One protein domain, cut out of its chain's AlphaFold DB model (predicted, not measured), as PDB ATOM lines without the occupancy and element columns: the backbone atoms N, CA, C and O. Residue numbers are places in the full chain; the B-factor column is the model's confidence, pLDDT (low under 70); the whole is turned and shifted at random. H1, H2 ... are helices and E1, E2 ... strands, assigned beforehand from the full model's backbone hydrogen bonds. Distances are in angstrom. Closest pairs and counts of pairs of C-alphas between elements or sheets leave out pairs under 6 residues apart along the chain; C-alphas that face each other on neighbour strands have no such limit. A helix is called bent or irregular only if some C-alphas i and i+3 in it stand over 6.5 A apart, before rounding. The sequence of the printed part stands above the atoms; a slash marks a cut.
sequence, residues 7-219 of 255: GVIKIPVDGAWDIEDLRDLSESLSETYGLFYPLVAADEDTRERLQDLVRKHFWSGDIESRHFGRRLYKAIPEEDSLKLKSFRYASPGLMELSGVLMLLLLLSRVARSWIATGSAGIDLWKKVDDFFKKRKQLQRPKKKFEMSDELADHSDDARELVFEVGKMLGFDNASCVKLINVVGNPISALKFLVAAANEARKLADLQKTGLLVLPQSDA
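Overview. This is residues 7 to 219 of the 255 residues of an uncharacterized protein of Bradyrhizobium icense (UniProt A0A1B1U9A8). A small three-stranded sheet, E1 E3 E2, sits at one end of a body of helices gathered round one long helix, H9, which forms the core. H1 and H7 run along opposite end portions of H9, H4 crosses it, H2 with its residues 55 to 59 and H8 each make a corner with the first part of H9, and H5 packs on H7 side by side. The printed part has 213 residues, with nine named helices and three named strands in the order E1 H1 H2 H3 E2 E3 H4 H5 H6 H7 H8 H9; the sheet is antiparallel throughout, and the class is mostly helix. The whole is compact, with a radius of gyration of the C-alphas of 17.7 A and spans of 60 by 40 by 31 A.

Along the chain. The sheet is made of E1, residues 7 to 13, 19.1 A long, E2, residues 83 to 88, 15.0 A, and E3, residues 93 to 100, 23.5 A. E1 begins at C-alpha 7, at (-88.931, 216.881, -38.707). H4, residues 101 to 117, follows E3 directly and spans 24.4 A. H1 is residues 19 to 39, 31.3 A, and is irregular: C-alphas 35 and 38 are 7.0 A apart. H2 is residues 44 to 60, 23.9 A, and H3 is residues 68 to 73. H5, residues 120 to 134, spans 22.1 A, and H6 is residues 136 to 139. H7, residues 149 to 168, spans 29.3 A from C-alpha 149 at (-99.052, 245.998, -3.907). H8 is residues 173 to 183, and H9, residues 186 to 208, spans 31.6 A to C-alpha 208 at (-68.905, 223.962, -28.452).

Arrangement. In the sheet E3 is the inner strand. E1 and E3 are antiparallel at 155 degrees, with N 9 and O 97 at 2.8 A and N 95 and O 11 at 2.9 A, within hydrogen-bond range. E2 and E3 form a hairpin at 170 degrees, with N 85 and O 96 at 2.8 A. H4 only grazes the sheet, with its residues 101 to 105. H4 touches H9, the hub, about perpendicular at 82 degrees, closest at the C-alphas of Ala 111 and Ala 200, 4.4 A. H1 touches H9 with a shallow tilt of 31 degrees, opposite ways, closest at the C-alphas of Thr 32 and Glu 199, 5.6 A. H3 touches H1, closest at the C-alphas of Gly 34 and Tyr 73, 3.9 A. H7 touches H9 with a shallow tilt of 26 degrees, the same way, closest at the C-alphas of Arg 159 and Pro 186, 4.9 A. H5 touches H7, opposite ways at 18 degrees, closest at the C-alphas of Val 128 and Leu 161, 7.1 A. H2 touches H9, about perpendicular at 79 degrees, closest at the C-alphas of Phe 58 and Ser 188, 4.9 A. H8 and H9 touch only at the corner, closest at the C-alphas of Ile 180 and Ala 189, 5.3 A. H6 touches no helix, but is near H2. Among the pairs that stay apart are H3 and H9. Each O i to N i+4 pair is within hydrogen-bond range in H2, H3, H4, H7, H8 and H9, against 15 of 17 in H1 and 10 of 11 in H5; H6 is too short for such a pair.

Size, cuts and confidence. The two C-alphas farthest apart, those of Ala 90 and Asp 149, are 60.7 A from each other. The printed part has no cut, and no link is long. The mean pLDDT of the printed part is 86.2; residue 61, residues 63 to 66, residues 141 to 150 and residues 217 to 219 are under 70.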
ATOM      1  N   GLY A   7     -90.202 216.568 -38.071       86.44
ATOM      2  CA  GLY A   7     -88.931 216.881 -38.707       86.44
ATOM      3  C   GLY A   7     -87.861 215.850 -38.366       86.44
ATOM      4  O   GLY A   7     -88.013 215.060 -37.434       86.44
ATOM      5  N   VAL A   8     -86.763 215.876 -39.121       87.56
ATOM      6  CA  VAL A   8     -85.554 215.096 -38.834       87.56
ATOM      7  C   VAL A   8     -84.379 216.057 -38.731       87.56
ATOM      8  O   VAL A   8     -84.176 216.876 -39.625       87.56
ATOM      9  N   ILE A   9     -83.601 215.941 -37.659       85.19
ATOM     10  CA  ILE A   9     -82.308 216.607 -37.514       85.19
ATOM     11  C   ILE A   9     -81.188 215.582 -37.628       85.19
ATOM     12  O   ILE A   9     -81.328 214.425 -37.231       85.19
ATOM     13  N   LYS A  10     -80.076 216.032 -38.199       85.69
ATOM     14  CA  LYS A  10     -78.881 215.232 -38.429       85.69
ATOM     15  C   LYS A  10     -77.763 215.788 -37.568       85.69
ATOM     16  O   LYS A  10     -77.414 216.954 -37.713       85.69
ATOM     17  N   ILE A  11     -77.228 214.955 -36.692       83.38
ATOM     18  CA  ILE A  11     -76.118 215.290 -35.809       83.38
ATOM     19  C   ILE A  11     -74.901 214.519 -36.329       83.38
ATOM     20  O   ILE A  11     -74.918 213.283 -36.309       83.38
ATOM     21  N   PRO A  12     -73.879 215.209 -36.863       83.44
ATOM     22  CA  PRO A  12     -72.611 214.580 -37.194       83.44
ATOM     23  C   PRO A  12     -72.008 213.969 -35.932       83.44
ATOM     24  O   PRO A  12     -71.954 214.616 -34.891       83.44
ATOM     25  N   VAL A  13     -71.575 212.720 -36.035       81.06
ATOM     26  CA  VAL A  13     -70.859 212.028 -34.963       81.06
ATOM     27  C   VAL A  13     -69.406 212.011 -35.403       81.06
ATOM     28  O   VAL A  13     -69.056 211.268 -36.314       81.06
ATOM     29  N   ASP A  14     -68.588 212.894 -34.842       77.69
ATOM     30  CA  ASP A  14     -67.154 212.947 -35.125       77.69
ATOM     31  C   ASP A  14     -66.337 212.901 -33.830       77.69
ATOM     32  O   ASP A  14     -66.836 213.263 -32.764       77.69
ATOM     33  N   GLY A  15     -65.095 212.427 -33.922       74.06
ATOM     34  CA  GLY A  15     -64.233 212.178 -32.769       74.06
ATOM     35  C   GLY A  15     -64.584 210.905 -31.988       74.06
ATOM     36  O   GLY A  15     -65.301 210.022 -32.463       74.06
ATOM     37  N   ALA A  16     -64.023 210.789 -30.785       75.50
ATOM     38  CA  ALA A  16     -64.258 209.664 -29.887       75.50
ATOM     39  C   ALA A  16     -65.417 210.000 -28.946       75.50
ATOM     40  O   ALA A  16     -65.193 210.599 -27.901       75.50
ATOM     41  N   TRP A  17     -66.640 209.631 -29.331       83.56
ATOM     42  CA  TRP A  17     -67.763 209.686 -28.398       83.56
ATOM     43  C   TRP A  17     -67.631 208.543 -27.409       83.56
ATOM     44  O   TRP A  17     -67.403 207.395 -27.810       83.56
ATOM     45  N   ASP A  18     -67.844 208.836 -26.139       85.62
ATOM     46  CA  ASP A  18     -68.036 207.799 -25.144       85.62
ATOM     47  C   ASP A  18     -69.528 207.585 -24.823       85.62
ATOM     48  O   ASP A  18     -70.446 208.181 -25.399       85.62
ATOM     49  N   ILE A  19     -69.791 206.625 -23.937       86.25
ATOM     50  CA  ILE A  19     -71.155 206.291 -23.516       86.25
ATOM     51  C   ILE A  19     -71.750 207.413 -22.647       86.25
ATOM     52  O   ILE A  19     -72.975 207.565 -22.606       86.25
ATOM     53  N   GLU A  20     -70.914 208.188 -21.957       89.44
ATOM     54  CA  GLU A  20     -71.354 209.299 -21.117       89.44
ATOM     55  C   GLU A  20     -71.842 210.465 -21.980       89.44
ATOM     56  O   GLU A  20     -72.937 210.961 -21.734       89.44
ATOM     57  N   ASP A  21     -71.145 210.788 -23.071       86.62
ATOM     58  CA  ASP A  21     -71.558 211.797 -24.052       86.62
ATOM     59  C   ASP A  21     -72.948 211.494 -24.630       86.62
ATOM     60  O   ASP A  21     -73.816 212.367 -24.727       86.62
ATOM     61  N   LEU A  22     -73.198 210.229 -24.994       86.69
ATOM     62  CA  LEU A  22     -74.497 209.792 -25.513       86.69
ATOM     63  C   LEU A  22     -75.608 209.926 -24.465       86.69
ATOM     64  O   LEU A  22     -76.734 210.319 -24.795       86.69
ATOM     65  N   ARG A  23     -75.305 209.598 -23.205       89.38
ATOM     66  CA  ARG A  23     -76.241 209.751 -22.086       89.38
ATOM     67  C   ARG A  23     -76.564 211.225 -21.858       89.38
ATOM     68  O   ARG A  23     -77.741 211.572 -21.773       89.38
ATOM     69  N   ASP A  24     -75.547 212.072 -21.810       88.12
ATOM     70  CA  ASP A  24     -75.671 213.493 -21.502       88.12
ATOM     71  C   ASP A  24     -76.395 214.244 -22.632       88.12
ATOM     72  O   ASP A  24     -77.262 215.086 -22.369       88.12
ATOM     73  N   LEU A  25     -76.141 213.870 -23.894       87.69
ATOM     74  CA  LEU A  25     -76.912 214.335 -25.048       87.69
ATOM     75  C   LEU A  25     -78.385 213.926 -24.933       87.69
ATOM     76  O   LEU A  25     -79.273 214.761 -25.112       87.69
ATOM     77  N   SER A  26     -78.661 212.652 -24.640       89.75
ATOM     78  CA  SER A  26     -80.031 212.137 -24.533       89.75
ATOM     79  C   SER A  26     -80.817 212.821 -23.416       89.75
ATOM     80  O   SER A  26     -81.976 213.202 -23.621       89.75
ATOM     81  N   GLU A  27     -80.194 213.013 -22.251       90.12
ATOM     82  CA  GLU A  27     -80.802 213.700 -21.116       90.12
ATOM     83  C   GLU A  27     -81.075 215.167 -21.448       90.12
ATOM     84  O   GLU A  27     -82.222 215.603 -21.346       90.12
ATOM     85  N   SER A  28     -80.069 215.888 -21.949       89.56
ATOM     86  CA  SER A  28     -80.200 217.303 -22.310       89.56
ATOM     87  C   SER A  28     -81.275 217.513 -23.373       89.56
ATOM     88  O   SER A  28     -82.141 218.375 -23.223       89.56
ATOM     89  N   LEU A  29     -81.290 216.696 -24.431       89.62
ATOM     90  CA  LEU A  29     -82.315 216.788 -25.469       89.62
ATOM     91  C   LEU A  29     -83.705 216.487 -24.917       89.62
ATOM     92  O   LEU A  29     -84.627 217.246 -25.192       89.62
ATOM     93  N   SER A  30     -83.870 215.429 -24.122       92.00
ATOM     94  CA  SER A  30     -85.182 215.057 -23.573       92.00
ATOM     95  C   SER A  30     -85.723 216.115 -22.611       92.00
ATOM     96  O   SER A  30     -86.909 216.447 -22.658       92.00
ATOM     97  N   GLU A  31     -84.868 216.670 -21.746       92.06
ATOM     98  CA  GLU A  31     -85.248 217.730 -20.808       92.06
ATOM     99  C   GLU A  31     -85.637 219.010 -21.545       92.06
ATOM    100  O   GLU A  31     -86.725 219.544 -21.306       92.06
ATOM    101  N   THR A  32     -84.806 219.450 -22.491       91.12
ATOM    102  CA  THR A  32     -85.072 220.667 -23.262       91.12
ATOM    103  C   THR A  32     -86.318 220.498 -24.142       91.12
ATOM    104  O   THR A  32     -87.188 221.369 -24.171       91.12
ATOM    105  N   TYR A  33     -86.464 219.351 -24.814       93.31
ATOM    106  CA  TYR A  33     -87.635 219.026 -25.636       93.31
ATOM    107  C   TYR A  33     -88.916 219.027 -24.797       93.31
ATOM    108  O   TYR A  33     -89.899 219.670 -25.163       93.31
ATOM    109  N   GLY A  34     -88.886 218.377 -23.629       94.19
ATOM    110  CA  GLY A  34     -90.002 218.364 -22.687       94.19
ATOM    111  C   GLY A  34     -90.398 219.753 -22.193       94.19
ATOM    112  O   GLY A  34     -91.587 220.043 -22.082       94.19
ATOM    113  N   LEU A  35     -89.422 220.625 -21.932       92.81
ATOM    114  CA  LEU A  35     -89.669 221.980 -21.444       92.81
ATOM    115  C   LEU A  35     -90.378 222.868 -22.478       92.81
ATOM    116  O   LEU A  35     -91.249 223.655 -22.112       92.81
ATOM    117  N   PHE A  36     -90.021 222.744 -23.758       92.75
ATOM    118  CA  PHE A  36     -90.547 223.607 -24.821       92.75
ATOM    119  C   PHE A  36     -91.764 223.041 -25.558       92.75
ATOM    120  O   PHE A  36     -92.530 223.818 -26.127       92.75
ATOM    121  N   TYR A  37     -91.998 221.727 -25.529       94.56
ATOM    122  CA  TYR A  37     -93.163 221.111 -26.173       94.56
ATOM    123  C   TYR A  37     -94.523 221.748 -25.804       94.56
ATOM    124  O   TYR A  37     -95.313 221.997 -26.717       94.56
ATOM    125  N   PRO A  38     -94.804 222.134 -24.540       93.88
ATOM    126  CA  PRO A  38     -96.064 222.795 -24.177       93.88
ATOM    127  C   PRO A  38     -96.313 224.130 -24.903       93.88
ATOM    128  O   PRO A  38     -97.439 224.628 -24.903       93.88
ATOM    129  N   LEU A  39     -95.277 224.734 -25.496       92.06
ATOM    130  CA  LEU A  39     -95.377 225.990 -26.244       92.06
ATOM    131  C   LEU A  39     -95.741 225.792 -27.719       92.06
ATOM    132  O   LEU A  39     -96.062 226.771 -28.386       92.06
ATOM    133  N   VAL A  40     -95.634 224.572 -28.252       91.19
ATOM    134  CA  VAL A  40     -95.740 224.299 -29.699       91.19
ATOM    135  C   VAL A  40     -96.609 223.087 -30.042       91.19
ATOM    136  O   VAL A  40     -96.763 222.776 -31.220       91.19
ATOM    137  N   ALA A  41     -97.147 222.393 -29.036       91.62
ATOM    138  CA  ALA A  41     -98.011 221.232 -29.215       91.62
ATOM    139  C   ALA A  41     -99.260 221.590 -30.036       91.62
ATOM    140  O   ALA A  41    -100.022 222.475 -29.640       91.62
ATOM    141  N   ALA A  42     -99.473 220.889 -31.156       89.38
ATOM    142  CA  ALA A  42    -100.577 221.164 -32.076       89.38
ATOM    143  C   ALA A  42    -101.947 220.771 -31.502       89.38
ATOM    144  O   ALA A  42    -102.935 221.464 -31.741       89.38
ATOM    145  N   ASP A  43    -101.997 219.675 -30.746       90.94
ATOM    146  CA  ASP A  43    -103.199 219.203 -30.065       90.94
ATOM    147  C   ASP A  43    -103.523 220.079 -28.842       90.94
ATOM    148  O   ASP A  43    -102.713 220.183 -27.917       90.94
ATOM    149  N   GLU A  44    -104.699 220.715 -28.839       90.19
ATOM    150  CA  GLU A  44    -105.098 221.678 -27.800       90.19
ATOM    151  C   GLU A  44    -105.240 221.020 -26.423       90.19
ATOM    152  O   GLU A  44    -104.719 221.556 -25.450       90.19
ATOM    153  N   ASP A  45    -105.864 219.843 -26.326       91.19
ATOM    154  CA  ASP A  45    -106.082 219.168 -25.039       91.19
ATOM    155  C   ASP A  45    -104.744 218.789 -24.387       91.19
ATOM    156  O   ASP A  45    -104.502 219.014 -23.193       91.19
ATOM    157  N   THR A  46    -103.822 218.248 -25.188       92.31
ATOM    158  CA  THR A  46    -102.454 217.959 -24.753       92.31
ATOM    159  C   THR A  46    -101.724 219.236 -24.358       92.31
ATOM    160  O   THR A  46    -101.088 219.272 -23.298       92.31
ATOM    161  N   ARG A  47    -101.819 220.285 -25.180       93.00
ATOM    162  CA  ARG A  47    -101.189 221.582 -24.929       93.00
ATOM    163  C   ARG A  47    -101.682 222.189 -23.621       93.00
ATOM    164  O   ARG A  47    -100.856 222.511 -22.771       93.00
ATOM    165  N   GLU A  48    -102.989 222.305 -23.419       92.25
ATOM    166  CA  GLU A  48    -103.584 222.904 -22.225       92.25
ATOM    167  C   GLU A  48    -103.189 222.136 -20.961       92.25
ATOM    168  O   GLU A  48    -102.731 222.744 -19.988       92.25
ATOM    169  N   ARG A  49    -103.262 220.798 -20.989       94.25
ATOM    170  CA  ARG A  49    -102.838 219.943 -19.870       94.25
ATOM    171  C   ARG A  49    -101.375 220.175 -19.496       94.25
ATOM    172  O   ARG A  49    -101.043 220.273 -18.313       94.25
ATOM    173  N   LEU A  50    -100.482 220.248 -20.481       94.31
ATOM    174  CA  LEU A  50     -99.058 220.464 -20.229       94.31
ATOM    175  C   LEU A  50     -98.757 221.905 -19.798       94.31
ATOM    176  O   LEU A  50     -97.935 222.116 -18.905       94.31
ATOM    177  N   GLN A  51     -99.443 222.897 -20.366       94.19
ATOM    178  CA  GLN A  51     -99.331 224.289 -19.936       94.19
ATOM    179  C   GLN A  51     -99.816 224.473 -18.495       94.19
ATOM    180  O   GLN A  51     -99.187 225.205 -17.736       94.19
ATOM    181  N   ASP A  52    -100.868 223.775 -18.069       91.88
ATOM    182  CA  ASP A  52    -101.313 223.777 -16.673       91.88
ATOM    183  C   ASP A  52    -100.232 223.230 -15.719       91.88
ATOM    184  O   ASP A  52     -99.971 223.825 -14.669       91.88
ATOM    185  N   LEU A  53     -99.517 222.165 -16.109       91.81
ATOM    186  CA  LEU A  53     -98.357 221.678 -15.351       91.81
ATOM    187  C   LEU A  53     -97.254 222.739 -15.255       91.81
ATOM    188  O   LEU A  53     -96.703 222.935 -14.170       91.81
ATOM    189  N   VAL A  54     -96.953 223.438 -16.353       92.12
ATOM    190  CA  VAL A  54     -95.969 224.536 -16.394       92.12
ATOM    191  C   VAL A  54     -96.381 225.680 -15.464       92.12
ATOM    192  O   VAL A  54     -95.581 226.090 -14.621       92.12
ATOM    193  N   ARG A  55     -97.633 226.152 -15.542       90.56
ATOM    194  CA  ARG A  55     -98.175 227.220 -14.678       90.56
ATOM    195  C   ARG A  55     -98.043 226.856 -13.204       90.56
ATOM    196  O   ARG A  55     -97.467 227.611 -12.422       90.56
ATOM    197  N   LYS A  56     -98.539 225.674 -12.822       88.19
ATOM    198  CA  LYS A  56     -98.473 225.179 -11.437       88.19
ATOM    199  C   LYS A  56     -97.033 225.087 -10.953       88.19
ATOM    200  O   LYS A  56     -96.737 225.477  -9.820       88.19
ATOM    201  N   HIS A  57     -96.151 224.587 -11.815       88.62
ATOM    202  CA  HIS A  57     -94.754 224.392 -11.491       88.62
ATOM    203  C   HIS A  57     -94.027 225.711 -11.241       88.62
ATOM    204  O   HIS A  57     -93.477 225.884 -10.162       88.62
ATOM    205  N   PHE A  58     -94.051 226.662 -12.172       88.38
ATOM    206  CA  PHE A  58     -93.283 227.900 -12.008       88.38
ATOM    207  C   PHE A  58     -93.922 228.883 -11.023       88.38
ATOM    208  O   PHE A  58     -93.208 229.669 -10.394       88.38
ATOM    209  N   TRP A  59     -95.236 228.787 -10.796       82.44
ATOM    210  CA  TRP A  59     -95.880 229.549  -9.731       82.44
ATOM    211  C   TRP A  59     -95.414 229.095  -8.347       82.44
ATOM    212  O   TRP A  59     -94.916 229.902  -7.571       82.44
ATOM    213  N   SER A  60     -95.553 227.804  -8.036       73.94
ATOM    214  CA  SER A  60     -95.348 227.281  -6.672       73.94
ATOM    215  C   SER A  60     -93.967 226.669  -6.421       73.94
ATOM    216  O   SER A  60     -93.579 226.458  -5.272       73.94
ATOM    217  N   GLY A  61     -93.249 226.348  -7.489       68.12
ATOM    218  CA  GLY A  61     -92.018 225.580  -7.478       68.12
ATOM    219  C   GLY A  61     -90.757 226.425  -7.570       68.12
ATOM    220  O   GLY A  61     -90.773 227.637  -7.822       68.12
ATOM    221  N   ASP A  62     -89.657 225.717  -7.341       70.31
ATOM    222  CA  ASP A  62     -88.303 226.220  -7.502       70.31
ATOM    223  C   ASP A  62     -87.958 226.411  -8.984       70.31
ATOM    224  O   ASP A  62     -88.491 225.722  -9.852       70.31
ATOM    225  N   ILE A  63     -87.032 227.325  -9.249       68.81
ATOM    226  CA  ILE A  63     -86.499 227.617 -10.582       68.81
ATOM    227  C   ILE A  63     -85.690 226.420 -11.105       68.81
ATOM    228  O   ILE A  63     -85.732 226.103 -12.290       68.81
ATOM    229  N   GLU A  64     -84.990 225.727 -10.205       65.56
ATOM    230  CA  GLU A  64     -84.058 224.635 -10.511       65.56
ATOM    231  C   GLU A  64     -84.669 223.249 -10.282       65.56
ATOM    232  O   GLU A  64     -84.064 222.358  -9.675       65.56
ATOM    233  N   SER A  65     -85.908 223.038 -10.712       63.09
ATOM    234  CA  SER A  65     -86.530 221.727 -10.581       63.09
ATOM    235  C   SER A  65     -85.856 220.707 -11.500       63.09
ATOM    236  O   SER A  65     -86.231 220.489 -12.655       63.09
ATOM    237  N   ARG A  66     -84.842 220.034 -10.950       66.81
ATOM    238  CA  ARG A  66     -84.175 218.907 -11.606       66.81
ATOM    239  C   ARG A  66     -85.243 217.967 -12.158       66.81
ATOM    240  O   ARG A  66     -86.159 217.562 -11.433       66.81
ATOM    241  N   HIS A  67     -85.140 217.650 -13.443       80.62
ATOM    242  CA  HIS A  67     -86.024 216.722 -14.145       80.62
ATOM    243  C   HIS A  67     -87.472 217.185 -14.376       80.62
ATOM    244  O   HIS A  67     -88.306 216.357 -14.757       80.62
ATOM    245  N   PHE A  68     -87.821 218.465 -14.195       88.81
ATOM    246  CA  PHE A  68     -89.154 218.931 -14.599       88.81
ATOM    247  C   PHE A  68     -89.365 218.812 -16.111       88.81
ATOM    248  O   PHE A  68     -90.381 218.259 -16.530       88.81
ATOM    249  N   GLY A  69     -88.368 219.198 -16.917       90.00
ATOM    250  CA  GLY A  69     -88.373 218.957 -18.364       90.00
ATOM    251  C   GLY A  69     -88.583 217.477 -18.691       90.00
ATOM    252  O   GLY A  69     -89.477 217.128 -19.456       90.00
ATOM    253  N   ARG A  70     -87.876 216.571 -18.002       90.94
ATOM    254  CA  ARG A  70     -88.054 215.117 -18.157       90.94
ATOM    255  C   ARG A  70     -89.451 214.627 -17.764       90.94
ATOM    256  O   ARG A  70     -89.966 213.683 -18.362       90.94
ATOM    257  N   ARG A  71     -90.079 215.232 -16.753       92.12
ATOM    258  CA  ARG A  71     -91.464 214.921 -16.364       92.12
ATOM    259  C   ARG A  71     -92.449 215.343 -17.449       92.12
ATOM    260  O   ARG A  71     -93.337 214.560 -17.765       92.12
ATOM    261  N   LEU A  72     -92.275 216.541 -18.009       94.00
ATOM    262  CA  LEU A  72     -93.072 217.004 -19.145       94.00
ATOM    263  C   LEU A  72     -92.867 216.093 -20.354       94.00
ATOM    264  O   LEU A  72     -93.848 215.661 -20.944       94.00
ATOM    265  N   TYR A  73     -91.620 215.717 -20.645       95.31
ATOM    266  CA  TYR A  73     -91.271 214.819 -21.746       95.31
ATOM    267  C   TYR A  73     -92.025 213.486 -21.679       95.31
ATOM    268  O   TYR A  73     -92.606 213.047 -22.664       95.31
ATOM    269  N   LYS A  74     -92.101 212.870 -20.493       94.31
ATOM    270  CA  LYS A  74     -92.858 211.622 -20.281       94.31
ATOM    271  C   LYS A  74     -94.369 211.764 -20.486       94.31
ATOM    272  O   LYS A  74     -95.053 210.753 -20.590       94.31
ATOM    273  N   ALA A  75     -94.896 212.985 -20.466       94.25
ATOM    274  CA  ALA A  75     -96.310 213.262 -20.678       94.25
ATOM    275  C   ALA A  75     -96.642 213.623 -22.138       94.25
ATOM    276  O   ALA A  75     -97.824 213.812 -22.441       94.25
ATOM    277  N   ILE A  76     -95.634 213.716 -23.015       94.62
ATOM    278  CA  ILE A  76     -95.796 213.936 -24.457       94.62
ATOM    279  C   ILE A  76     -96.356 212.656 -25.102       94.62
ATOM    280  O   ILE A  76     -95.876 211.570 -24.768       94.62
ATOM    281  N   PRO A  77     -97.345 212.759 -26.012       94.44
ATOM    282  CA  PRO A  77     -97.814 211.624 -26.807       94.44
ATOM    283  C   PRO A  77     -96.674 210.929 -27.568       94.44
ATOM    284  O   PRO A  77     -95.706 211.563 -27.989       94.44
ATOM    285  N   GLU A  78     -96.769 209.615 -27.758       92.69
ATOM    286  CA  GLU A  78     -95.676 208.829 -28.344       92.69
ATOM    287  C   GLU A  78     -95.381 209.234 -29.800       92.69
ATOM    288  O   GLU A  78     -94.231 209.207 -30.250       92.69
ATOM    289  N   GLU A  79     -96.407 209.643 -30.537       92.38
ATOM    290  CA  GLU A  79     -96.345 210.173 -31.896       92.38
ATOM    291  C   GLU A  79     -95.501 211.451 -32.012       92.38
ATOM    292  O   GLU A  79     -94.775 211.604 -32.995       92.38
ATOM    293  N   ASP A  80     -95.517 212.293 -30.979       94.25
ATOM    294  CA  ASP A  80     -94.852 213.599 -30.943       94.25
ATOM    295  C   ASP A  80     -93.535 213.562 -30.140       94.25
ATOM    296  O   ASP A  80     -92.829 214.569 -30.022       94.25
ATOM    297  N   SER A  81     -93.172 212.399 -29.593       93.25
ATOM    298  CA  SER A  81     -91.928 212.190 -28.844       93.25
ATOM    299  C   SER A  81     -90.676 212.240 -29.731       93.25
ATOM    300  O   SER A  81     -90.719 211.978 -30.937       93.25
ATOM    301  N   LEU A  82     -89.529 212.564 -29.126       93.19
ATOM    302  CA  LEU A  82     -88.239 212.542 -29.811       93.19
ATOM    303  C   LEU A  82     -87.789 211.083 -30.001       93.19
ATOM    304  O   LEU A  82     -87.696 210.316 -29.043       93.19
ATOM    305  N   LYS A  83     -87.485 210.699 -31.242       93.50
ATOM    306  CA  LYS A  83     -87.093 209.336 -31.625       93.50
ATOM    307  C   LYS A  83     -85.731 209.326 -32.302       93.50
ATOM    308  O   LYS A  83     -85.460 210.147 -33.176       93.50
ATOM    309  N   LEU A  84     -84.901 208.352 -31.944       92.25
ATOM    310  CA  LEU A  84     -83.683 208.025 -32.679       92.25
ATOM    311  C   LEU A  84     -84.064 207.214 -33.926       92.25
ATOM    312  O   LEU A  84     -84.562 206.098 -33.803       92.25
ATOM    313  N   LYS A  85     -83.860 207.777 -35.121       92.50
ATOM    314  CA  LYS A  85     -84.153 207.099 -36.394       92.50
ATOM    315  C   LYS A  85     -83.013 206.216 -36.863       92.50
ATOM    316  O   LYS A  85     -83.247 205.102 -37.320       92.50
ATOM    317  N   SER A  86     -81.791 206.726 -36.800       91.88
ATOM    318  CA  SER A  86     -80.608 205.983 -37.208       91.88
ATOM    319  C   SER A  86     -79.390 206.472 -36.431       91.88
ATOM    320  O   SER A  86     -79.305 207.637 -36.037       91.88
ATOM    321  N   PHE A  87     -78.454 205.563 -36.183       90.19
ATOM    322  CA  PHE A  87     -77.168 205.874 -35.580       90.19
ATOM    323  C   PHE A  87     -76.094 205.079 -36.309       90.19
ATOM    324  O   PHE A  87     -76.095 203.848 -36.296       90.19
ATOM    325  N   ARG A  88     -75.207 205.789 -37.000       89.44
ATOM    326  CA  ARG A  88     -74.049 205.230 -37.691       89.44
ATOM    327  C   ARG A  88     -72.808 205.733 -36.985       89.44
ATOM    328  O   ARG A  88     -72.385 206.863 -37.215       89.44
ATOM    329  N   TYR A  89     -72.254 204.886 -36.126       83.56
ATOM    330  CA  TYR A  89     -71.008 205.185 -35.444       83.56
ATOM    331  C   TYR A  89     -69.825 204.977 -36.395       83.56
ATOM    332  O   TYR A  89     -69.502 203.851 -36.769       83.56
ATOM    333  N   ALA A  90     -69.227 206.082 -36.820       79.12
ATOM    334  CA  ALA A  90     -68.006 206.173 -37.611       79.12
ATOM    335  C   ALA A  90     -67.401 207.565 -37.356       79.12
ATOM    336  O   ALA A  90     -68.086 208.422 -36.809       79.12
ATOM    337  N   SER A  91     -66.152 207.813 -37.748       79.06
ATOM    338  CA  SER A  91     -65.592 209.172 -37.825       79.06
ATOM    339  C   SER A  91     -65.193 209.413 -39.289       79.06
ATOM    340  O   SER A  91     -64.210 208.823 -39.746       79.06
ATOM    341  N   PRO A  92     -65.995 210.165 -40.076       83.69
ATOM    342  CA  PRO A  92     -67.266 210.798 -39.704       83.69
ATOM    343  C   PRO A  92     -68.471 209.836 -39.756       83.69
ATOM    344  O   PRO A  92     -68.632 209.045 -40.688       83.69
ATOM    345  N   GLY A  93     -69.348 209.945 -38.762       88.19
ATOM    346  CA  GLY A  93     -70.586 209.189 -38.589       88.19
ATOM    347  C   GLY A  93     -71.808 210.104 -38.533       88.19
ATOM    348  O   GLY A  93     -71.713 211.319 -38.714       88.19
ATOM    349  N   LEU A  94     -72.989 209.525 -38.309       89.50
ATOM    350  CA  LEU A  94     -74.247 210.275 -38.341       89.50
ATOM    351  C   LEU A  94     -75.284 209.721 -37.367       89.50
ATOM    352  O   LEU A  94     -75.594 208.529 -37.391       89.50
ATOM    353  N   MET A  95     -75.886 210.610 -36.583       89.56
ATOM    354  CA  MET A  95     -77.084 210.355 -35.792       89.56
ATOM    355  C   MET A  95     -78.267 211.117 -36.395       89.56
ATOM    356  O   MET A  95     -78.177 212.315 -36.660       89.56
ATOM    357  N   GLU A  96     -79.390 210.438 -36.608       90.94
ATOM    358  CA  GLU A  96     -80.628 211.056 -37.085       90.94
ATOM    359  C   GLU A  96     -81.690 210.982 -35.994       90.94
ATOM    360  O   GLU A  96     -82.087 209.896 -35.569       90.94
ATOM    361  N   LEU A  97     -82.177 212.144 -35.563       91.00
ATOM    362  CA  LEU A  97     -83.267 212.261 -34.598       91.00
ATOM    363  C   LEU A  97     -84.503 212.814 -35.293       91.00
ATOM    364  O   LEU A  97     -84.397 213.712 -36.125       91.00
ATOM    365  N   SER A  98     -85.679 212.318 -34.934       92.62
ATOM    366  CA  SER A  98     -86.954 212.859 -35.400       92.62
ATOM    367  C   SER A  98     -87.850 213.276 -34.255       92.62
ATOM    368  O   SER A  98     -87.887 212.601 -33.235       92.62
ATOM    369  N   GLY A  99     -88.613 214.340 -34.455       92.50
ATOM    370  CA  GLY A  99     -89.577 214.864 -33.491       92.50
ATOM    371  C   GLY A  99     -90.364 216.003 -34.125       92.50
ATOM    372  O   GLY A  99     -90.270 216.221 -35.331       92.50
ATOM    373  N   VAL A 100     -91.112 216.759 -33.335       92.25
ATOM    374  CA  VAL A 100     -91.869 217.921 -33.809       92.25
ATOM    375  C   VAL A 100     -90.919 218.959 -34.400       92.25
ATOM    376  O   VAL A 100     -90.055 219.498 -33.709       92.25
ATOM    377  N   LEU A 101     -91.082 219.267 -35.690       87.88
ATOM    378  CA  LEU A 101     -90.154 220.113 -36.444       87.88
ATOM    379  C   LEU A 101     -89.981 221.486 -35.789       87.88
ATOM    380  O   LEU A 101     -88.858 221.910 -35.532       87.88
ATOM    381  N   MET A 102     -91.091 222.156 -35.466       87.06
ATOM    382  CA  MET A 102     -91.064 223.483 -34.840       87.06
ATOM    383  C   MET A 102     -90.300 223.490 -33.516       87.06
ATOM    384  O   MET A 102     -89.597 224.451 -33.213       87.06
ATOM    385  N   LEU A 103     -90.391 222.400 -32.755       89.75
ATOM    386  CA  LEU A 103     -89.686 222.246 -31.494       89.75
ATOM    387  C   LEU A 103     -88.181 222.083 -31.711       89.75
ATOM    388  O   LEU A 103     -87.396 222.765 -31.064       89.75
ATOM    389  N   LEU A 104     -87.773 221.246 -32.666       87.88
ATOM    390  CA  LEU A 104     -86.359 221.070 -33.020       87.88
ATOM    391  C   LEU A 104     -85.721 222.393 -33.471       87.88
ATOM    392  O   LEU A 104     -84.598 222.711 -33.075       87.88
ATOM    393  N   LEU A 105     -86.449 223.198 -34.251       86.62
ATOM    394  CA  LEU A 105     -85.993 224.526 -34.668       86.62
ATOM    395  C   LEU A 105     -85.915 225.507 -33.490       86.62
ATOM    396  O   LEU A 105     -84.945 226.257 -33.388       86.62
ATOM    397  N   LEU A 106     -86.897 225.476 -32.583       88.56
ATOM    398  CA  LEU A 106     -86.915 226.300 -31.374       88.56
ATOM    399  C   LEU A 106     -85.712 226.002 -30.471       88.56
ATOM    400  O   LEU A 106     -84.981 226.921 -30.112       88.56
ATOM    401  N   LEU A 107     -85.465 224.725 -30.168       88.44
ATOM    402  CA  LEU A 107     -84.309 224.270 -29.387       88.44
ATOM    403  C   LEU A 107     -82.998 224.803 -29.967       88.44
ATOM    404  O   LEU A 107     -82.167 225.376 -29.261       88.44
ATOM    405  N   SER A 108     -82.862 224.655 -31.281       85.44
ATOM    406  CA  SER A 108     -81.671 225.049 -32.021       85.44
ATOM    407  C   SER A 108     -81.445 226.551 -31.975       85.44
ATOM    408  O   SER A 108     -80.325 227.007 -31.748       85.44
ATOM    409  N   ARG A 109     -82.513 227.334 -32.138       87.75
ATOM    410  CA  ARG A 109     -82.459 228.790 -32.038       87.75
ATOM    411  C   ARG A 109     -82.047 229.234 -30.642       87.75
ATOM    412  O   ARG A 109     -81.087 229.984 -30.533       87.75
ATOM    413  N   VAL A 110     -82.708 228.741 -29.594       89.00
ATOM    414  CA  VAL A 110     -82.422 229.152 -28.209       89.00
ATOM    415  C   VAL A 110     -80.972 228.834 -27.833       89.00
ATOM    416  O   VAL A 110     -80.263 229.704 -27.326       89.00
ATOM    417  N   ALA A 111     -80.489 227.626 -28.130       88.00
ATOM    418  CA  ALA A 111     -79.113 227.244 -27.827       88.00
ATOM    419  C   ALA A 111     -78.079 228.017 -28.669       88.00
ATOM    420  O   ALA A 111     -77.046 228.433 -28.147       88.00
ATOM    421  N   ARG A 112     -78.359 228.323 -29.943       87.38
ATOM    422  CA  ARG A 112     -77.481 229.195 -30.748       87.38
ATOM    423  C   ARG A 112     -77.488 230.644 -30.264       87.38
ATOM    424  O   ARG A 112     -76.428 231.261 -30.213       87.38
ATOM    425  N   SER A 113     -78.645 231.181 -29.884       88.81
ATOM    426  CA  SER A 113     -78.771 232.513 -29.284       88.81
ATOM    427  C   SER A 113     -77.993 232.604 -27.970       88.81
ATOM    428  O   SER A 113     -77.289 233.588 -27.739       88.81
ATOM    429  N   TRP A 114     -78.011 231.538 -27.165       87.75
ATOM    430  CA  TRP A 114     -77.163 231.417 -25.982       87.75
ATOM    431  C   TRP A 114     -75.667 231.488 -26.322       87.75
ATOM    432  O   TRP A 114     -74.938 232.279 -25.725       87.75
ATOM    433  N   ILE A 115     -75.208 230.716 -27.316       85.94
ATOM    434  CA  ILE A 115     -73.808 230.754 -27.782       85.94
ATOM    435  C   ILE A 115     -73.429 232.163 -28.259       85.94
ATOM    436  O   ILE A 115     -72.372 232.670 -27.885       85.94
ATOM    437  N   ALA A 116     -74.288 232.798 -29.062       86.56
ATOM    438  CA  ALA A 116     -74.036 234.105 -29.666       86.56
ATOM    439  C   ALA A 116     -73.986 235.252 -28.645       86.56
ATOM    440  O   ALA A 116     -73.314 236.253 -28.877       86.56
ATOM    441  N   THR A 117     -74.678 235.107 -27.514       84.19
ATOM    442  CA  THR A 117     -74.746 236.139 -26.473       84.19
ATOM    443  C   THR A 117     -73.382 236.396 -25.811       84.19
ATOM    444  O   THR A 117     -73.096 237.521 -25.398       84.19
ATOM    445  N   GLY A 118     -72.512 235.384 -25.719       75.88
ATOM    446  CA  GLY A 118     -71.168 235.541 -25.154       75.88
ATOM    447  C   GLY A 118     -71.168 236.142 -23.739       75.88
ATOM    448  O   GLY A 118     -71.939 235.726 -22.874       75.88
ATOM    449  N   SER A 119     -70.298 237.129 -23.491       72.94
ATOM    450  CA  SER A 119     -70.163 237.796 -22.184       72.94
ATOM    451  C   SER A 119     -71.316 238.741 -21.836       72.94
ATOM    452  O   SER A 119     -71.548 238.979 -20.654       72.94
ATOM    453  N   ALA A 120     -72.083 239.228 -22.821       74.56
ATOM    454  CA  ALA A 120     -73.217 240.128 -22.583       74.56
ATOM    455  C   ALA A 120     -74.324 239.475 -21.732       74.56
ATOM    456  O   ALA A 120     -75.099 240.161 -21.067       74.56
ATOM    457  N   GLY A 121     -74.370 238.140 -21.706       81.25
ATOM    458  CA  GLY A 121     -75.298 237.384 -20.871       81.25
ATOM    459  C   GLY A 121     -74.947 237.430 -19.385       81.25
ATOM    460  O   GLY A 121     -75.833 237.252 -18.560       81.25
ATOM    461  N   ILE A 122     -73.688 237.691 -19.016       84.88
ATOM    462  CA  ILE A 122     -73.234 237.645 -17.615       84.88
ATOM    463  C   ILE A 122     -73.911 238.742 -16.790       84.88
ATOM    464  O   ILE A 122     -74.443 238.461 -15.716       84.88
ATOM    465  N   ASP A 123     -73.934 239.974 -17.300       89.06
ATOM    466  CA  ASP A 123     -74.549 241.103 -16.598       89.06
ATOM    467  C   ASP A 123     -76.064 240.927 -16.477       89.06
ATOM    468  O   ASP A 123     -76.639 241.182 -15.416       89.06
ATOM    469  N   LEU A 124     -76.710 240.426 -17.534       92.12
ATOM    470  CA  LEU A 124     -78.133 240.107 -17.504       92.12
ATOM    471  C   LEU A 124     -78.436 238.997 -16.490       92.12
ATOM    472  O   LEU A 124     -79.360 239.136 -15.690       92.12
ATOM    473  N   TRP A 125     -77.628 237.936 -16.445       90.62
ATOM    474  CA  TRP A 125     -77.795 236.886 -15.442       90.62
ATOM    475  C   TRP A 125     -77.593 237.395 -14.029       90.62
ATOM    476  O   TRP A 125     -78.371 237.039 -13.150       90.62
ATOM    477  N   LYS A 126     -76.630 238.292 -13.814       91.75
ATOM    478  CA  LYS A 126     -76.448 238.954 -12.522       91.75
ATOM    479  C   LYS A 126     -77.686 239.759 -12.118       91.75
ATOM    480  O   LYS A 126     -78.110 239.652 -10.971       91.75
ATOM    481  N   LYS A 127     -78.309 240.504 -13.044       93.94
ATOM    482  CA  LYS A 127     -79.578 241.210 -12.776       93.94
ATOM    483  C   LYS A 127     -80.694 240.243 -12.365       93.94
ATOM    484  O   LYS A 127     -81.401 240.516 -11.397       93.94
ATOM    485  N   VAL A 128     -80.850 239.126 -13.079       93.69
ATOM    486  CA  VAL A 128     -81.873 238.106 -12.778       93.69
ATOM    487  C   VAL A 128     -81.616 237.452 -11.415       93.69
ATOM    488  O   VAL A 128     -82.532 237.315 -10.603       93.69
ATOM    489  N   ASP A 129     -80.363 237.115 -11.126       91.50
ATOM    490  CA  ASP A 129     -79.934 236.598  -9.829       91.50
ATOM    491  C   ASP A 129     -80.255 237.577  -8.701       91.50
ATOM    492  O   ASP A 129     -80.842 237.194  -7.689       91.50
ATOM    493  N   ASP A 130     -79.889 238.847  -8.869       93.19
ATOM    494  CA  ASP A 130     -80.138 239.897  -7.886       93.19
ATOM    495  C   ASP A 130     -81.640 240.121  -7.685       93.19
ATOM    496  O   ASP A 130     -82.083 240.327  -6.551       93.19
ATOM    497  N   PHE A 131     -82.439 240.026  -8.754       93.31
ATOM    498  CA  PHE A 131     -83.895 240.105  -8.681       93.31
ATOM    499  C   PHE A 131     -84.460 239.047  -7.728       93.31
ATOM    500  O   PHE A 131     -85.190 239.397  -6.793       93.31
ATOM    501  N   PHE A 132     -84.077 237.778  -7.910       90.06
ATOM    502  CA  PHE A 132     -84.557 236.674  -7.081       90.06
ATOM    503  C   PHE A 132     -83.900 236.622  -5.690       90.06
ATOM    504  O   PHE A 132     -84.577 236.294  -4.716       90.06
ATOM    505  N   LYS A 133     -82.618 236.992  -5.548       88.12
ATOM    506  CA  LYS A 133     -81.910 237.048  -4.251       88.12
ATOM    507  C   LYS A 133     -82.514 238.088  -3.317       88.12
ATOM    508  O   LYS A 133     -82.669 237.812  -2.126       88.12
ATOM    509  N   LYS A 134     -82.876 239.262  -3.847       88.38
ATOM    510  CA  LYS A 134     -83.577 240.315  -3.092       88.38
ATOM    511  C   LYS A 134     -85.002 239.901  -2.713       88.38
ATOM    512  O   LYS A 134     -85.535 240.399  -1.730       88.38
ATOM    513  N   ARG A 135     -85.600 238.970  -3.463       85.75
ATOM    514  CA  ARG A 135     -87.000 238.546  -3.340       85.75
ATOM    515  C   ARG A 135     -87.101 237.034  -3.115       85.75
ATOM    516  O   ARG A 135     -87.742 236.321  -3.888       85.75
ATOM    517  N   LYS A 136     -86.471 236.518  -2.051       80.00
ATOM    518  CA  LYS A 136     -86.425 235.069  -1.738       80.00
ATOM    519  C   LYS A 136     -87.810 234.411  -1.680       80.00
ATOM    520  O   LYS A 136     -87.950 233.235  -2.006       80.00
ATOM    521  N   GLN A 137     -88.842 235.168  -1.310       78.12
ATOM    522  CA  GLN A 137     -90.237 234.734  -1.324       78.12
ATOM    523  C   GLN A 137     -90.743 234.353  -2.722       78.12
ATOM    524  O   GLN A 137     -91.629 233.516  -2.830       78.12
ATOM    525  N   LEU A 138     -90.174 234.920  -3.789       80.25
ATOM    526  CA  LEU A 138     -90.542 234.599  -5.168       80.25
ATOM    527  C   LEU A 138     -89.844 233.339  -5.675       80.25
ATOM    528  O   LEU A 138     -90.403 232.649  -6.522       80.25
ATOM    529  N   GLN A 139     -88.661 232.999  -5.150       74.88
ATOM    530  CA  GLN A 139     -87.986 231.741  -5.487       74.88
ATOM    531  C   GLN A 139     -88.822 230.540  -5.032       74.88
ATOM    532  O   GLN A 139     -89.031 229.606  -5.800       74.88
ATOM    533  N   ARG A 140     -89.350 230.596  -3.801       72.81
ATOM    534  CA  ARG A 140     -90.191 229.550  -3.202       72.81
ATOM    535  C   ARG A 140     -91.358 230.182  -2.431       72.81
ATOM    536  O   ARG A 140     -91.246 230.384  -1.216       72.81
ATOM    537  N   PRO A 141     -92.472 230.510  -3.107       65.06
ATOM    538  CA  PRO A 141     -93.598 231.138  -2.438       65.06
ATOM    539  C   PRO A 141     -94.227 230.193  -1.415       65.06
ATOM    540  O   PRO A 141     -94.412 228.997  -1.647       65.06
ATOM    541  N   LYS A 142     -94.568 230.738  -0.243       62.28
ATOM    542  CA  LYS A 142     -95.321 230.000   0.779       62.28
ATOM    543  C   LYS A 142     -96.737 229.731   0.252       62.28
ATOM    544  O   LYS A 142     -97.314 230.577  -0.418       62.28
ATOM    545  N   LYS A 143     -97.341 228.592   0.629       55.81
ATOM    546  CA  LYS A 143     -98.703 228.172   0.209       55.81
ATOM    547  C   LYS A 143     -99.817 229.217   0.430       55.81
ATOM    548  O   LYS A 143    -100.880 229.078  -0.161       55.81
ATOM    549  N   LYS A 144     -99.598 230.217   1.288       54.53
ATOM    550  CA  LYS A 144    -100.504 231.344   1.545       54.53
ATOM    551  C   LYS A 144     -99.778 232.653   1.226       54.53
ATOM    552  O   LYS A 144     -99.322 233.336   2.136       54.53
ATOM    553  N   PHE A 145     -99.576 232.927  -0.057       55.09
ATOM    554  CA  PHE A 145     -99.060 234.213  -0.512       55.09
ATOM    555  C   PHE A 145    -100.260 235.060  -0.948       55.09
ATOM    556  O   PHE A 145    -100.979 234.665  -1.865       55.09
ATOM    557  N   GLU A 146    -100.535 236.149  -0.234       56.19
ATOM    558  CA  GLU A 146    -101.620 237.079  -0.569       56.19
ATOM    559  C   GLU A 146    -101.143 238.075  -1.638       56.19
ATOM    560  O   GLU A 146     -99.957 238.400  -1.704       56.19
ATOM    561  N   MET A 147    -102.056 238.539  -2.496       54.47
ATOM    562  CA  MET A 147    -101.759 239.625  -3.434       54.47
ATOM    563  C   MET A 147    -101.576 240.928  -2.647       54.47
ATOM    564  O   MET A 147    -102.545 241.452  -2.103       54.47
ATOM    565  N   SER A 148    -100.344 241.430  -2.586       64.06
ATOM    566  CA  SER A 148     -99.994 242.754  -2.063       64.06
ATOM    567  C   SER A 148     -99.569 243.688  -3.200       64.06
ATOM    568  O   SER A 148     -99.188 243.216  -4.273       64.06
ATOM    569  N   ASP A 149     -99.577 245.001  -2.958       60.53
ATOM    570  CA  ASP A 149     -99.052 245.998  -3.907       60.53
ATOM    571  C   ASP A 149     -97.577 245.717  -4.271       60.53
ATOM    572  O   ASP A 149     -97.180 245.859  -5.423       60.53
ATOM    573  N   GLU A 150     -96.791 245.160  -3.341       68.06
ATOM    574  CA  GLU A 150     -95.413 244.709  -3.604       68.06
ATOM    575  C   GLU A 150     -95.328 243.634  -4.705       68.06
ATOM    576  O   GLU A 150     -94.348 243.568  -5.449       68.06
ATOM    577  N   LEU A 151     -96.346 242.773  -4.841       73.75
ATOM    578  CA  LEU A 151     -96.386 241.758  -5.897       73.75
ATOM    579  C   LEU A 151     -96.636 242.381  -7.277       73.75
ATOM    580  O   LEU A 151     -96.169 241.829  -8.278       73.75
ATOM    581  N   ALA A 152     -97.356 243.505  -7.337       74.88
ATOM    582  CA  ALA A 152     -97.561 244.249  -8.576       74.88
ATOM    583  C   ALA A 152     -96.231 244.844  -9.062       74.88
ATOM    584  O   ALA A 152     -95.816 244.542 -10.180       74.88
ATOM    585  N   ASP A 153     -95.495 245.529  -8.180       77.00
ATOM    586  CA  ASP A 153     -94.169 246.084  -8.495       77.00
ATOM    587  C   ASP A 153     -93.186 244.988  -8.936       77.00
ATOM    588  O   ASP A 153     -92.487 245.101  -9.943       77.00
ATOM    589  N   HIS A 154     -93.168 243.854  -8.226       86.25
ATOM    590  CA  HIS A 154     -92.342 242.708  -8.614       86.25
ATOM    591  C   HIS A 154     -92.730 242.111  -9.972       86.25
ATOM    592  O   HIS A 154     -91.885 241.503 -10.632       86.25
ATOM    593  N   SER A 155     -93.996 242.234 -10.375       87.19
ATOM    594  CA  SER A 155     -94.480 241.722 -11.656       87.19
ATOM    595  C   SER A 155     -94.032 242.596 -12.824       87.19
ATOM    596  O   SER A 155     -93.709 242.039 -13.874       87.19
ATOM    597  N   ASP A 156     -93.958 243.914 -12.647       90.62
ATOM    598  CA  ASP A 156     -93.462 244.835 -13.675       90.62
ATOM    599  C   ASP A 156     -91.946 244.692 -13.871       90.62
ATOM    600  O   ASP A 156     -91.497 244.479 -15.000       90.62
ATOM    601  N   ASP A 157     -91.176 244.642 -12.776       92.69
ATOM    602  CA  ASP A 157     -89.737 244.335 -12.810       92.69
ATOM    603  C   ASP A 157     -89.466 242.986 -13.508       92.69
ATOM    604  O   ASP A 157     -88.593 242.854 -14.371       92.69
ATOM    605  N   ALA A 158     -90.231 241.948 -13.147       94.31
ATOM    606  CA  ALA A 158     -90.094 240.632 -13.763       94.31
ATOM    607  C   ALA A 158     -90.464 240.658 -15.247       94.31
ATOM    608  O   ALA A 158     -89.858 239.941 -16.042       94.31
ATOM    609  N   ARG A 159     -91.451 241.471 -15.636       96.25
ATOM    610  CA  ARG A 159     -91.868 241.619 -17.029       96.25
ATOM    611  C   ARG A 159     -90.749 242.216 -17.870       96.25
ATOM    612  O   ARG A 159     -90.479 241.676 -18.938       96.25
ATOM    613  N   GLU A 160     -90.082 243.266 -17.401       96.31
ATOM    614  CA  GLU A 160     -88.924 243.843 -18.093       96.31
ATOM    615  C   GLU A 160     -87.818 242.796 -18.288       96.31
ATOM    616  O   GLU A 160     -87.368 242.561 -19.414       96.31
ATOM    617  N   LEU A 161     -87.478 242.057 -17.225       96.56
ATOM    618  CA  LEU A 161     -86.495 240.973 -17.295       96.56
ATOM    619  C   LEU A 161     -86.916 239.841 -18.242       96.56
ATOM    620  O   LEU A 161     -86.064 239.277 -18.926       96.56
ATOM    621  N   VAL A 162     -88.211 239.516 -18.345       97.06
ATOM    622  CA  VAL A 162     -88.717 238.549 -19.336       97.06
ATOM    623  C   VAL A 162     -88.410 239.009 -20.759       97.06
ATOM    624  O   VAL A 162     -88.023 238.184 -21.584       97.06
ATOM    625  N   PHE A 163     -88.553 240.299 -21.067       96.62
ATOM    626  CA  PHE A 163     -88.218 240.813 -22.395       96.62
ATOM    627  C   PHE A 163     -86.705 240.832 -22.643       96.62
ATOM    628  O   PHE A 163     -86.280 240.420 -23.723       96.62
ATOM    629  N   GLU A 164     -85.892 241.241 -21.662       95.12
ATOM    630  CA  GLU A 164     -84.425 241.212 -21.783       95.12
ATOM    631  C   GLU A 164     -83.906 239.777 -22.002       95.12
ATOM    632  O   GLU A 164     -83.210 239.505 -22.986       95.12
ATOM    633  N   VAL A 165     -84.296 238.835 -21.133       94.31
ATOM    634  CA  VAL A 165     -83.885 237.420 -21.210       94.31
ATOM    635  C   VAL A 165     -84.489 236.740 -22.433       94.31
ATOM    636  O   VAL A 165     -83.802 235.992 -23.126       94.31
ATOM    637  N   GLY A 166     -85.754 237.017 -22.745       94.19
ATOM    638  CA  GLY A 166     -86.416 236.480 -23.928       94.19
ATOM    639  C   GLY A 166     -85.678 236.878 -25.203       94.19
ATOM    640  O   GLY A 166     -85.322 236.008 -25.996       94.19
ATOM    641  N   LYS A 167     -85.345 238.165 -25.361       92.69
ATOM    642  CA  LYS A 167     -84.563 238.657 -26.501       92.69
ATOM    643  C   LYS A 167     -83.196 237.980 -26.591       92.69
ATOM    644  O   LYS A 167     -82.798 237.568 -27.679       92.69
ATOM    645  N   MET A 168     -82.502 237.833 -25.461       91.69
ATOM    646  CA  MET A 168     -81.216 237.130 -25.388       91.69
ATOM    647  C   MET A 168     -81.328 235.674 -25.868       91.69
ATOM    648  O   MET A 168     -80.465 235.188 -26.590       91.69
ATOM    649  N   LEU A 169     -82.417 234.990 -25.521       90.56
ATOM    650  CA  LEU A 169     -82.711 233.619 -25.948       90.56
ATOM    651  C   LEU A 169     -83.340 233.530 -27.352       90.56
ATOM    652  O   LEU A 169     -83.709 232.445 -27.798       90.56
ATOM    653  N   GLY A 170     -83.461 234.654 -28.064       89.81
ATOM    654  CA  GLY A 170     -83.967 234.705 -29.433       89.81
ATOM    655  C   GLY A 170     -85.490 234.796 -29.565       89.81
ATOM    656  O   GLY A 170     -85.990 234.634 -30.682       89.81
ATOM    657  N   PHE A 171     -86.227 235.063 -28.486       91.44
ATOM    658  CA  PHE A 171     -87.663 235.362 -28.510       91.44
ATOM    659  C   PHE A 171     -87.915 236.816 -28.919       91.44
ATOM    660  O   PHE A 171     -87.178 237.724 -28.537       91.44
ATOM    661  N   ASP A 172     -88.976 237.041 -29.693       91.56
ATOM    662  CA  ASP A 172     -89.478 238.387 -29.964       91.56
ATOM    663  C   ASP A 172     -90.465 238.847 -28.876       91.56
ATOM    664  O   ASP A 172     -90.934 238.067 -28.041       91.56
ATOM    665  N   ASN A 173     -90.809 240.137 -28.890       92.81
ATOM    666  CA  ASN A 173     -91.707 240.712 -27.888       92.81
ATOM    667  C   ASN A 173     -93.089 240.034 -27.887       92.81
ATOM    668  O   ASN A 173     -93.676 239.831 -26.824       92.81
ATOM    669  N   ALA A 174     -93.610 239.659 -29.059       92.69
ATOM    670  CA  ALA A 174     -94.904 238.991 -29.166       92.69
ATOM    671  C   ALA A 174     -94.881 237.609 -28.491       92.69
ATOM    672  O   ALA A 174     -95.807 237.252 -27.760       92.69
ATOM    673  N   SER A 175     -93.798 236.859 -28.675       92.12
ATOM    674  CA  SER A 175     -93.559 235.573 -28.027       92.12
ATOM    675  C   SER A 175     -93.409 235.727 -26.521       92.12
ATOM    676  O   SER A 175     -94.016 234.962 -25.781       92.12
ATOM    677  N   CYS A 176     -92.694 236.746 -26.040       94.69
ATOM    678  CA  CYS A 176     -92.601 237.026 -24.606       94.69
ATOM    679  C   CYS A 176     -93.979 237.306 -23.983       94.69
ATOM    680  O   CYS A 176     -94.304 236.758 -22.932       94.69
ATOM    681  N   VAL A 177     -94.833 238.091 -24.652       94.31
ATOM    682  CA  VAL A 177     -96.215 238.331 -24.192       94.31
ATOM    683  C   VAL A 177     -97.016 237.029 -24.150       94.31
ATOM    684  O   VAL A 177     -97.672 236.743 -23.148       94.31
ATOM    685  N   LYS A 178     -96.941 236.213 -25.205       93.56
ATOM    686  CA  LYS A 178     -97.605 234.902 -25.239       93.56
ATOM    687  C   LYS A 178     -97.101 233.980 -24.134       93.56
ATOM    688  O   LYS A 178     -97.914 233.327 -23.491       93.56
ATOM    689  N   LEU A 179     -95.795 233.957 -23.876       93.94
ATOM    690  CA  LEU A 179     -95.196 233.165 -22.808       93.94
ATOM    691  C   LEU A 179     -95.728 233.590 -21.436       93.94
ATOM    692  O   LEU A 179     -96.119 232.732 -20.650       93.94
ATOM    693  N   ILE A 180     -95.813 234.896 -21.165       94.50
ATOM    694  CA  ILE A 180     -96.414 235.412 -19.927       94.50
ATOM    695  C   ILE A 180     -97.850 234.904 -19.772       94.50
ATOM    696  O   ILE A 180     -98.215 234.449 -18.690       94.50
ATOM    697  N   ASN A 181     -98.644 234.911 -20.844       92.19
ATOM    698  CA  ASN A 181    -100.023 234.420 -20.809       92.19
ATOM    699  C   ASN A 181    -100.099 232.896 -20.609       92.19
ATOM    700  O   ASN A 181    -100.934 232.416 -19.845       92.19
ATOM    701  N   VAL A 182     -99.216 232.137 -21.264       90.56
ATOM    702  CA  VAL A 182     -99.140 230.672 -21.145       90.56
ATOM    703  C   VAL A 182     -98.750 230.256 -19.731       90.56
ATOM    704  O   VAL A 182     -99.372 229.355 -19.171       90.56
ATOM    705  N   VAL A 183     -97.745 230.905 -19.146       90.19
ATOM    706  CA  VAL A 183     -97.214 230.569 -17.815       90.19
ATOM    707  C   VAL A 183     -98.010 231.260 -16.692       90.19
ATOM    708  O   VAL A 183     -97.966 230.838 -15.539       90.19
ATOM    709  N   GLY A 184     -98.809 232.272 -17.030       89.06
ATOM    710  CA  GLY A 184     -99.840 232.881 -16.189       89.06
ATOM    711  C   GLY A 184     -99.447 234.199 -15.518       89.06
ATOM    712  O   GLY A 184    -100.331 234.958 -15.135       89.06
ATOM    713  N   ASN A 185     -98.154 234.498 -15.361       90.75
ATOM    714  CA  ASN A 185     -97.671 235.778 -14.825       90.75
ATOM    715  C   ASN A 185     -96.192 236.027 -15.191       90.75
ATOM    716  O   ASN A 185     -95.465 235.065 -15.466       90.75
ATOM    717  N   PRO A 186     -95.717 237.291 -15.151       94.62
ATOM    718  CA  PRO A 186     -94.343 237.637 -15.517       94.62
ATOM    719  C   PRO A 186     -93.265 236.955 -14.671       94.62
ATOM    720  O   PRO A 186     -92.258 236.516 -15.212       94.62
ATOM    721  N   ILE A 187     -93.483 236.795 -13.364       92.38
ATOM    722  CA  ILE A 187     -92.509 236.156 -12.463       92.38
ATOM    723  C   ILE A 187     -92.303 234.691 -12.859       92.38
ATOM    724  O   ILE A 187     -91.175 234.221 -12.982       92.38
ATOM    725  N   SER A 188     -93.393 233.968 -13.096       91.88
ATOM    726  CA  SER A 188     -93.348 232.559 -13.491       91.88
ATOM    727  C   SER A 188     -92.764 232.399 -14.896       91.88
ATOM    728  O   SER A 188     -91.987 231.476 -15.128       91.88
ATOM    729  N   ALA A 189     -93.059 233.327 -15.812       94.50
ATOM    730  CA  ALA A 189     -92.425 233.375 -17.128       94.50
ATOM    731  C   ALA A 189     -90.913 233.647 -17.038       94.50
ATOM    732  O   ALA A 189     -90.145 233.006 -17.748       94.50
ATOM    733  N   LEU A 190     -90.465 234.522 -16.129       95.06
ATOM    734  CA  LEU A 190     -89.040 234.756 -15.894       95.06
ATOM    735  C   LEU A 190     -88.354 233.479 -15.403       95.06
ATOM    736  O   LEU A 190     -87.318 233.097 -15.941       95.06
ATOM    737  N   LYS A 191     -88.956 232.774 -14.436       93.06
ATOM    738  CA  LYS A 191     -88.439 231.477 -13.973       93.06
ATOM    739  C   LYS A 191     -88.388 230.441 -15.095       93.06
ATOM    740  O   LYS A 191     -87.405 229.713 -15.195       93.06
ATOM    741  N   PHE A 192     -89.418 230.392 -15.946       93.44
ATOM    742  CA  PHE A 192     -89.427 229.527 -17.126       93.44
ATOM    743  C   PHE A 192     -88.244 229.846 -18.042       93.44
ATOM    744  O   PHE A 192     -87.536 228.934 -18.454       93.44
ATOM    745  N   LEU A 193     -87.994 231.126 -18.333       93.69
ATOM    746  CA  LEU A 193     -86.872 231.540 -19.176       93.69
ATOM    747  C   LEU A 193     -85.512 231.230 -18.540       93.69
ATOM    748  O   LEU A 193     -84.587 230.867 -19.260       93.69
ATOM    749  N   VAL A 194     -85.389 231.309 -17.212       92.06
ATOM    750  CA  VAL A 194     -84.179 230.865 -16.497       92.06
ATOM    751  C   VAL A 194     -83.966 229.360 -16.669       92.06
ATOM    752  O   VAL A 194     -82.870 228.932 -17.021       92.06
ATOM    753  N   ALA A 195     -85.012 228.551 -16.487       91.19
ATOM    754  CA  ALA A 195     -84.927 227.112 -16.726       91.19
ATOM    755  C   ALA A 195     -84.566 226.810 -18.192       91.19
ATOM    756  O   ALA A 195     -83.658 226.029 -18.461       91.19
ATOM    757  N   ALA A 196     -85.207 227.493 -19.142       90.31
ATOM    758  CA  ALA A 196     -84.937 227.366 -20.571       90.31
ATOM    759  C   ALA A 196     -83.491 227.733 -20.937       90.31
ATOM    760  O   ALA A 196     -82.867 227.044 -21.739       90.31
ATOM    761  N   ALA A 197     -82.945 228.785 -20.331       89.94
ATOM    762  CA  ALA A 197     -81.553 229.182 -20.493       89.94
ATOM    763  C   ALA A 197     -80.570 228.132 -19.965       89.94
ATOM    764  O   ALA A 197     -79.572 227.842 -20.624       89.94
ATOM    765  N   ASN A 198     -80.856 227.539 -18.804       89.06
ATOM    766  CA  ASN A 198     -80.026 226.478 -18.238       89.06
ATOM    767  C   ASN A 198     -79.988 225.246 -19.149       89.06
ATOM    768  O   ASN A 198     -78.919 224.684 -19.373       89.06
ATOM    769  N   GLU A 199     -81.126 224.862 -19.726       87.44
ATOM    770  CA  GLU A 199     -81.175 223.768 -20.699       87.44
ATOM    771  C   GLU A 199     -80.462 224.129 -22.016       87.44
ATOM    772  O   GLU A 199     -79.668 223.350 -22.545       87.44
ATOM    773  N   ALA A 200     -80.655 225.354 -22.510       86.12
ATOM    774  CA  ALA A 200     -79.963 225.857 -23.693       86.12
ATOM    775  C   ALA A 200     -78.440 225.877 -23.521       86.12
ATOM    776  O   ALA A 200     -77.713 225.591 -24.471       86.12
ATOM    777  N   ARG A 201     -77.956 226.167 -22.308       88.25
ATOM    778  CA  ARG A 201     -76.537 226.098 -21.961       88.25
ATOM    779  C   ARG A 201     -75.980 224.687 -22.125       88.25
ATOM    780  O   ARG A 201     -74.922 224.557 -22.728       88.25
ATOM    781  N   LYS A 202     -76.689 223.649 -21.665       87.19
ATOM    782  CA  LYS A 202     -76.251 222.250 -21.837       87.19
ATOM    783  C   LYS A 202     -76.077 221.908 -23.320       87.19
ATOM    784  O   LYS A 202     -75.036 221.402 -23.724       87.19
ATOM    785  N   LEU A 203     -77.059 222.267 -24.153       86.19
ATOM    786  CA  LEU A 203     -76.981 222.062 -25.607       86.19
ATOM    787  C   LEU A 203     -75.861 222.888 -26.256       86.19
ATOM    788  O   LEU A 203     -75.187 222.421 -27.172       86.19
ATOM    789  N   ALA A 204     -75.653 224.115 -25.784       85.25
ATOM    790  CA  ALA A 204     -74.587 224.980 -26.262       85.25
ATOM    791  C   ALA A 204     -73.195 224.436 -25.925       85.25
ATOM    792  O   ALA A 204     -72.287 224.549 -26.747       85.25
ATOM    793  N   ASP A 205     -73.027 223.847 -24.743       86.31
ATOM    794  CA  ASP A 205     -71.773 223.231 -24.324       86.31
ATOM    795  C   ASP A 205     -71.466 222.000 -25.199       86.31
ATOM    796  O   ASP A 205     -70.357 221.906 -25.723       86.31
ATOM    797  N   LEU A 206     -72.471 221.166 -25.508       83.25
ATOM    798  CA  LEU A 206     -72.349 220.059 -26.475       83.25
ATOM    799  C   LEU A 206     -71.998 220.535 -27.896       83.25
ATOM    800  O   LEU A 206     -71.247 219.882 -28.618       83.25
ATOM    801  N   GLN A 207     -72.523 221.686 -28.326       84.12
ATOM    802  CA  GLN A 207     -72.159 222.248 -29.629       84.12
ATOM    803  C   GLN A 207     -70.728 222.798 -29.644       84.12
ATOM    804  O   GLN A 207     -70.020 222.642 -30.639       84.12
ATOM    805  N   LYS A 208     -70.276 223.435 -28.558       82.88
ATOM    806  CA  LYS A 208     -68.905 223.962 -28.452       82.88
ATOM    807  C   LYS A 208     -67.851 222.860 -28.459       82.88
ATOM    808  O   LYS A 208     -66.770 223.085 -28.995       82.88
ATOM    809  N   THR A 209     -68.154 221.696 -27.888       81.38
ATOM    810  CA  THR A 209     -67.264 220.524 -27.921       81.38
ATOM    811  C   THR A 209     -67.288 219.792 -29.265       81.38
ATOM    812  O   THR A 209     -66.515 218.859 -29.458       81.38
ATOM    813  N   GLY A 210     -68.132 220.215 -30.214       76.50
ATOM    814  CA  GLY A 210     -68.259 219.595 -31.535       76.50
ATOM    815  C   GLY A 210     -69.146 218.346 -31.565       76.50
ATOM    816  O   GLY A 210     -69.314 217.761 -32.630       76.50
ATOM    817  N   LEU A 211     -69.757 217.969 -30.436       76.56
ATOM    818  CA  LEU A 211     -70.648 216.806 -30.324       76.56
ATOM    819  C   LEU A 211     -72.044 217.072 -30.906       76.56
ATOM    820  O   LEU A 211     -72.798 216.149 -31.203       76.56
ATOM    821  N   LEU A 212     -72.428 218.338 -31.068       77.44
ATOM    822  CA  LEU A 212     -73.743 218.711 -31.574       77.44
ATOM    823  C   LEU A 212     -73.640 219.793 -32.644       77.44
ATOM    824  O   LEU A 212     -73.060 220.852 -32.432       77.44
ATOM    825  N   VAL A 213     -74.296 219.569 -33.781       78.81
ATOM    826  CA  VAL A 213     -74.521 220.616 -34.782       78.81
ATOM    827  C   VAL A 213     -76.008 220.926 -34.822       78.81
ATOM    828  O   VAL A 213     -76.806 220.148 -35.343       78.81
ATOM    829  N   LEU A 214     -76.388 222.066 -34.245       76.56
ATOM    830  CA  LEU A 214     -77.773 222.522 -34.255       76.56
ATOM    831  C   LEU A 214     -78.155 223.072 -35.642       76.56
ATOM    832  O   LEU A 214     -77.390 223.859 -36.215       76.56
ATOM    833  N   PRO A 215     -79.331 222.716 -36.194       75.00
ATOM    834  CA  PRO A 215     -79.801 223.255 -37.463       75.00
ATOM    835  C   PRO A 215     -79.940 224.780 -37.425       75.00
ATOM    836  O   PRO A 215     -80.233 225.395 -36.394       75.00
ATOM    837  N   GLN A 216     -79.755 225.402 -38.588       73.50
ATOM    838  CA  GLN A 216     -79.969 226.834 -38.741       73.50
ATOM    839  C   GLN A 216     -81.436 227.132 -39.047       73.50
ATOM    840  O   GLN A 216     -82.036 226.494 -39.909       73.50
ATOM    841  N   SER A 217     -82.016 228.097 -38.333       67.44
ATOM    842  CA  SER A 217     -83.354 228.606 -38.609       67.44
ATOM    843  C   SER A 217     -83.448 230.068 -38.213       67.44
ATOM    844  O   SER A 217     -83.218 230.414 -37.052       67.44
ATOM    845  N   ASP A 218     -83.829 230.897 -39.179       66.06
ATOM    846  CA  ASP A 218     -84.075 232.325 -38.979       66.06
ATOM    847  C   ASP A 218     -85.563 232.624 -38.741       66.06
ATOM    848  O   ASP A 218     -85.935 233.759 -38.436       66.06
ATOM    849  N   ALA A 219     -86.427 231.604 -38.831       65.25
ATOM    850  CA  ALA A 219     -87.863 231.756 -38.640       65.25
ATOM    851  C   ALA A 219     -88.188 232.267 -37.220       65.25
ATOM    852  O   ALA A 219     -87.530 231.858 -36.250       65.25
TER     853      ALA A 219